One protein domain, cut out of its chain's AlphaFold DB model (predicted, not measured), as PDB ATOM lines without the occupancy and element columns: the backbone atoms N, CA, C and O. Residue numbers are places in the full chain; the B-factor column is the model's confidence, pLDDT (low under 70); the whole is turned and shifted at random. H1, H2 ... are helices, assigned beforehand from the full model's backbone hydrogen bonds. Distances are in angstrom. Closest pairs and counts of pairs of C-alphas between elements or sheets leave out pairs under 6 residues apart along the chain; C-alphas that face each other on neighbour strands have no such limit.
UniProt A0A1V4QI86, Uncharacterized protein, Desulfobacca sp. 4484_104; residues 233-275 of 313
ATOM      1  N   VAL A 233      58.101 -36.854  17.434       85.31
ATOM      2  CA  VAL A 233      57.074 -37.511  18.257       85.31
ATOM      3  C   VAL A 233      56.265 -36.496  19.070       85.31
ATOM      4  O   VAL A 233      55.042 -36.562  19.046       85.31
ATOM      5  N   ASP A 234      56.900 -35.530  19.737       85.31
ATOM      6  CA  ASP A 234      56.205 -34.468  20.487       85.31
ATOM      7  C   ASP A 234      55.296 -33.637  19.561       85.31
ATOM      8  O   ASP A 234      54.117 -33.414  19.834       85.31
ATOM      9  N   SER A 235      55.805 -33.281  18.380       86.50
ATOM     10  CA  SER A 235      55.031 -32.561  17.363       86.50
ATOM     11  C   SER A 235      53.806 -33.355  16.891       86.50
ATOM     12  O   SER A 235      52.720 -32.788  16.748       86.50
ATOM     13  N   TRP A 236      53.957 -34.665  16.663       87.00
ATOM     14  CA  TRP A 236      52.854 -35.565  16.318       87.00
ATOM     15  C   TRP A 236      51.848 -35.700  17.462       87.00
ATOM     16  O   TRP A 236      50.648 -35.580  17.219       87.00
ATOM     17  N   ARG A 237      52.313 -35.850  18.710       85.94
ATOM     18  CA  ARG A 237      51.456 -35.907  19.907       85.94
ATOM     19  C   ARG A 237      50.578 -34.667  20.030       85.94
ATOM     20  O   ARG A 237      49.379 -34.797  20.244       85.94
ATOM     21  N   ARG A 238      51.127 -33.469  19.810       88.00
ATOM     22  CA  ARG A 238      50.353 -32.211  19.845       88.00
ATOM     23  C   ARG A 238      49.384 -32.046  18.677       88.00
ATOM     24  O   ARG A 238      48.367 -31.370  18.813       88.00
ATOM     25  N   ARG A 239      49.678 -32.625  17.508       87.94
ATOM     26  CA  ARG A 239      48.714 -32.680  16.391       87.94
ATOM     27  C   ARG A 239      47.560 -33.623  16.715       87.94
ATOM     28  O   ARG A 239      46.414 -33.241  16.524       87.94
ATOM     29  N   LEU A 240      47.864 -34.804  17.251       85.62
ATOM     30  CA  LEU A 240      46.852 -35.769  17.672       85.62
ATOM     31  C   LEU A 240      45.984 -35.208  18.808       85.62
ATOM     32  O   LEU A 240      44.768 -35.336  18.745       85.62
ATOM     33  N   TYR A 241      46.578 -34.503  19.778       85.31
ATOM     34  CA  TYR A 241      45.841 -33.786  20.826       85.31
ATOM     35  C   TYR A 241      44.799 -32.837  20.229       85.31
ATOM     36  O   TYR A 241      43.622 -32.911  20.576       85.31
ATOM     37  N   ARG A 242      45.227 -31.981  19.289       86.94
ATOM     38  CA  ARG A 242      44.340 -31.038  18.596       86.94
ATOM     39  C   ARG A 242      43.204 -31.736  17.880       86.94
ATOM     40  O   ARG A 242      42.071 -31.275  17.956       86.94
ATOM     41  N   GLU A 243      43.505 -32.830  17.191       84.94
ATOM     42  CA  GLU A 243      42.497 -33.550  16.427       84.94
ATOM     43  C   GLU A 243      41.474 -34.239  17.340       84.94
ATOM     44  O   GLU A 243      40.276 -34.124  17.100       84.94
ATOM     45  N   ILE A 244      41.915 -34.859  18.442       81.06
ATOM     46  CA  ILE A 244      41.014 -35.457  19.442       81.06
ATOM     47  C   ILE A 244      40.099 -34.387  20.046       81.06
ATOM     48  O   ILE A 244      38.883 -34.567  20.081       81.06
ATOM     49  N   HIS A 245      40.665 -33.257  20.479       78.31
ATOM     50  CA  HIS A 245      39.890 -32.151  21.054       78.31
ATOM     51  C   HIS A 245      38.913 -31.531  20.055       78.31
ATOM     52  O   HIS A 245      37.798 -31.160  20.424       78.31
ATOM     53  N   ARG A 246      39.300 -31.457  18.777       82.94
ATOM     54  CA  ARG A 246      38.435 -30.975  17.700       82.94
ATOM     55  C   ARG A 246      37.268 -31.926  17.426       82.94
ATOM     56  O   ARG A 246      36.160 -31.445  17.212       82.94
ATOM     57  N   GLN A 247      37.502 -33.239  17.399       79.62
ATOM     58  CA  GLN A 247      36.494 -34.223  16.985       79.62
ATOM     59  C   GLN A 247      35.559 -34.677  18.110       79.62
ATOM     60  O   GLN A 247      34.377 -34.894  17.866       79.62
ATOM     61  N   VAL A 248      36.065 -34.832  19.335       70.00
ATOM     62  CA  VAL A 248      35.304 -35.423  20.454       70.00
ATOM     63  C   VAL A 248      34.613 -34.348  21.312       70.00
ATOM     64  O   VAL A 248      33.855 -34.672  22.226       70.00
ATOM     65  N   HIS A 249      34.837 -33.064  20.992       56.84
ATOM     66  CA  HIS A 249      34.567 -31.906  21.849       56.84
ATOM     67  C   HIS A 249      35.258 -32.024  23.226       56.84
ATOM     68  O   HIS A 249      35.663 -33.101  23.661       56.84
ATOM     69  N   ALA A 250      35.442 -30.899  23.925       61.81
ATOM     70  CA  ALA A 250      36.124 -30.817  25.225       61.81
ATOM     71  C   ALA A 250      35.296 -31.435  26.381       61.81
ATOM     72  O   ALA A 250      35.021 -30.790  27.389       61.81
ATOM     73  N   GLY A 251      34.838 -32.674  26.208       65.12
ATOM     74  CA  GLY A 251      34.146 -33.478  27.207       65.12
ATOM     75  C   GLY A 251      35.067 -34.515  27.850       65.12
ATOM     76  O   GLY A 251      36.175 -34.784  27.380       65.12
ATOM     77  N   GLN A 252      34.581 -35.154  28.917       69.19
ATOM     78  CA  GLN A 252      35.328 -36.160  29.687       69.19
ATOM     79  C   GLN A 252      35.904 -37.293  28.818       69.19
ATOM     80  O   GLN A 252      37.014 -37.755  29.069       69.19
ATOM     81  N   VAL A 253      35.192 -37.701  27.760       71.50
ATOM     82  CA  VAL A 253      35.634 -38.753  26.826       71.50
ATOM     83  C   VAL A 253      36.898 -38.340  26.065       71.50
ATOM     84  O   VAL A 253      37.845 -39.122  25.983       71.50
ATOM     85  N   GLY A 254      36.956 -37.102  25.565       72.81
ATOM     86  CA  GLY A 254      38.137 -36.564  24.888       72.81
ATOM     87  C   GLY A 254      39.332 -36.439  25.835       72.81
ATOM     88  O   GLY A 254      40.454 -36.776  25.457       72.81
ATOM     89  N   GLY A 255      39.083 -36.048  27.089       73.50
ATOM     90  CA  GLY A 255      40.107 -35.993  28.133       73.50
ATOM     91  C   GLY A 255      40.688 -37.365  28.481       73.50
ATOM     92  O   GLY A 255      41.906 -37.509  28.563       73.50
ATOM     93  N   VAL A 256      39.840 -38.392  28.604       73.44
ATOM     94  CA  VAL A 256      40.280 -39.779  28.824       73.44
ATOM     95  C   VAL A 256      41.074 -40.296  27.632       73.44
ATOM     96  O   VAL A 256      42.184 -40.773  27.823       73.44
ATOM     97  N   LEU A 257      40.573 -40.155  26.401       74.00
ATOM     98  CA  LEU A 257      41.295 -40.588  25.196       74.00
ATOM     99  C   LEU A 257      42.659 -39.906  25.064       74.00
ATOM    100  O   LEU A 257      43.651 -40.552  24.739       74.00
ATOM    101  N   THR A 258      42.720 -38.615  25.376       75.25
ATOM    102  CA  THR A 258      43.959 -37.835  25.411       75.25
ATOM    103  C   THR A 258      44.924 -38.367  26.472       75.25
ATOM    104  O   THR A 258      46.103 -38.575  26.183       75.25
ATOM    105  N   ALA A 259      44.438 -38.682  27.671       72.94
ATOM    106  CA  ALA A 259      45.252 -39.293  28.716       72.94
ATOM    107  C   ALA A 259      45.738 -40.702  28.353       72.94
ATOM    108  O   ALA A 259      46.893 -41.024  28.623       72.94
ATOM    109  N   LEU A 260      44.903 -41.512  27.695       69.31
ATOM    110  CA  LEU A 260      45.259 -42.857  27.241       69.31
ATOM    111  C   LEU A 260      46.325 -42.818  26.134       69.31
ATOM    112  O   LEU A 260      47.390 -43.419  26.245       69.31
ATOM    113  N   LEU A 261      46.055 -42.083  25.059       73.06
ATOM    114  CA  LEU A 261      46.873 -42.122  23.845       73.06
ATOM    115  C   LEU A 261      48.134 -41.270  23.954       73.06
ATOM    116  O   LEU A 261      49.164 -41.594  23.366       73.06
ATOM    117  N   LEU A 262      48.045 -40.157  24.681       71.44
ATOM    118  CA  LEU A 262      49.107 -39.161  24.754       71.44
ATOM    119  C   LEU A 262      49.727 -39.069  26.140       71.44
ATOM    120  O   LEU A 262      50.653 -38.281  26.304       71.44
ATOM    121  N   GLY A 263      49.252 -39.819  27.138       67.25
ATOM    122  CA  GLY A 263      49.820 -39.802  28.488       67.25
ATOM    123  C   GLY A 263      49.768 -38.431  29.176       67.25
ATOM    124  O   GLY A 263      50.591 -38.177  30.050       67.25
ATOM    125  N   THR A 264      48.864 -37.530  28.764       68.81
ATOM    126  CA  THR A 264      48.669 -36.201  29.377       68.81
ATOM    127  C   THR A 264      47.352 -36.137  30.141       68.81
ATOM    128  O   THR A 264      46.302 -36.530  29.644       68.81
ATOM    129  N   ARG A 265      47.405 -35.598  31.361       71.00
ATOM    130  CA  ARG A 265      46.266 -35.506  32.286       71.00
ATOM    131  C   ARG A 265      45.634 -34.114  32.318       71.00
ATOM    132  O   ARG A 265      44.757 -33.859  33.136       71.00
ATOM    133  N   ASP A 266      46.095 -33.203  31.465       71.38
ATOM    134  CA  ASP A 266      45.690 -31.790  31.435       71.38
ATOM    135  C   ASP A 266      44.179 -31.588  31.272       71.38
ATOM    136  O   ASP A 266      43.602 -30.700  31.890       71.38
ATOM    137  N   SER A 267      43.558 -32.463  30.488       71.75
ATOM    138  CA  SER A 267      42.148 -32.412  30.110       71.75
ATOM    139  C   SER A 267      41.238 -33.200  31.067       71.75
ATOM    140  O   SER A 267      40.029 -33.266  30.850       71.75
ATOM    141  N   LEU A 268      41.804 -33.837  32.100       72.38
ATOM    142  CA  LEU A 268      41.058 -34.599  33.104       72.38
ATOM    143  C   LEU A 268      40.608 -33.696  34.257       72.38
ATOM    144  O   LEU A 268      41.321 -32.769  34.652       72.38
ATOM    145  N   THR A 269      39.453 -34.008  34.853       70.38
ATOM    146  CA  THR A 269      39.028 -33.347  36.095       70.38
ATOM    147  C   THR A 269      39.981 -33.711  37.243       70.38
ATOM    148  O   THR A 269      40.627 -34.765  37.185       70.38
ATOM    149  N   PRO A 270      40.106 -32.871  38.290       70.12
ATOM    150  CA  PRO A 270      40.985 -33.148  39.425       70.12
ATOM    151  C   PRO A 270      40.780 -34.540  40.034       70.12
ATOM    152  O   PRO A 270      41.756 -35.222  40.324       70.12
ATOM    153  N   GLU A 271      39.531 -34.995  40.133       66.44
ATOM    154  CA  GLU A 271      39.156 -36.296  40.696       66.44
ATOM    155  C   GLU A 271      39.649 -37.469  39.832       66.44
ATOM    156  O   GLU A 271      39.966 -38.539  40.345       66.44
ATOM    157  N   MET A 272      39.734 -37.279  38.511       63.97
ATOM    158  CA  MET A 272      40.202 -38.307  37.578       63.97
ATOM    159  C   MET A 272      41.725 -38.341  37.463       63.97
ATOM    160  O   MET A 272      42.277 -39.396  37.163       63.97
ATOM    161  N   LYS A 273      42.430 -37.228  37.711       65.94
ATOM    162  CA  LYS A 273      43.903 -37.171  37.625       65.94
ATOM    163  C   LYS A 273      44.589 -38.187  38.545       65.94
ATOM    164  O   LYS A 273      45.662 -38.669  38.191       65.94
ATOM    165  N   ASP A 274      43.952 -38.549  39.657       60.31
ATOM    166  CA  ASP A 274      44.445 -39.552  40.610       60.31
ATOM    167  C   ASP A 274      44.373 -40.996  40.072       60.31
ATOM    168  O   ASP A 274      45.093 -41.872  40.549       60.31
ATOM    169  N   LEU A 275      43.541 -41.251  39.054       58.88
ATOM    170  CA  LEU A 275      43.369 -42.568  38.423       58.88
ATOM    171  C   LEU A 275      44.353 -42.814  37.270       58.88
ATOM    172  O   LEU A 275      44.568 -43.958  36.862       58.88
TER     173      LEU A 275
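What this domain is: This is residues 233 to 275 of the 313 residues of an uncharacterized protein of Desulfobacca sp. 4484_104 (UniProt A0A1V4QI86). A helical hairpin makes the body of this small domain: the long helix H1 and the shorter H2 stand side by side and run opposite ways. After H2 the link of residues 263 to 269 folds back and leads to the short helix H3, which lies on the side of H2 away from H1, with H2 between the two. The printed part has 43 residues with three named helices, in the order H1, H2, H3, and no named strand; the class is all helix. The whole is compact, with a radius of gyration of the C-alphas of 9.9 A, and the C-alphas span 28 by 20 by 12 A along their three main axes.

How they stand to each other: The first helix, H1, is residues 233 to 248, and the second, H2, is residues 252 to 262. The two touch, with 8 pairs of C-alphas within 8 A. Their closest C-alphas are those of Val 248 and Gly 254, 5.4 A apart. Their centres are 10.5 A apart. Their lines stand at a shallow tilt of 18 degrees, and they run opposite ways. Joined by a tight link of 3 residues, they form a helical hairpin. The third helix, H3, is residues 270 to 273. H2 and H3 are near each other, with 5 pairs of C-alphas within 10 A but no pair within 8 A. H1 and H3 are apart. In H1 and H2 every pair of O of residue i and N of residue i+4 is within hydrogen-bond range. H3, with 4 residues, is too short for such a pair, and its 1 pair of O of residue i and N of residue i+3 is within range.

Where its parts are: H1, the longest helix with 16 residues, begins at C-alpha 233, at (57.074, -37.511, 18.257). It measures 22.0 A from first to last C-alpha and ends at Val 248. H2 has 11 residues and begins with C-alpha 252 at (35.328, -36.160, 29.687). It measures 14.9 A from first to last C-alpha and ends at Leu 262. H3 runs from Pro 270 to Lys 273, with C-alpha 273 at (43.903, -37.171, 37.625).

The domain as a whole: The two C-alphas farthest apart are those of Val 233 and Glu 271, at 28.7 A. The first and last printed C-alphas, those of Val 233 and Leu 275, are 24.9 A apart. The printed part has no cut. The link from H2 to H3, 7 residues, is short, and no link is long. The mean pLDDT of the printed part is 74.4. It is under 70 at 12 residues: 249 to 252, 260, 263 to 264 and 271 to 275.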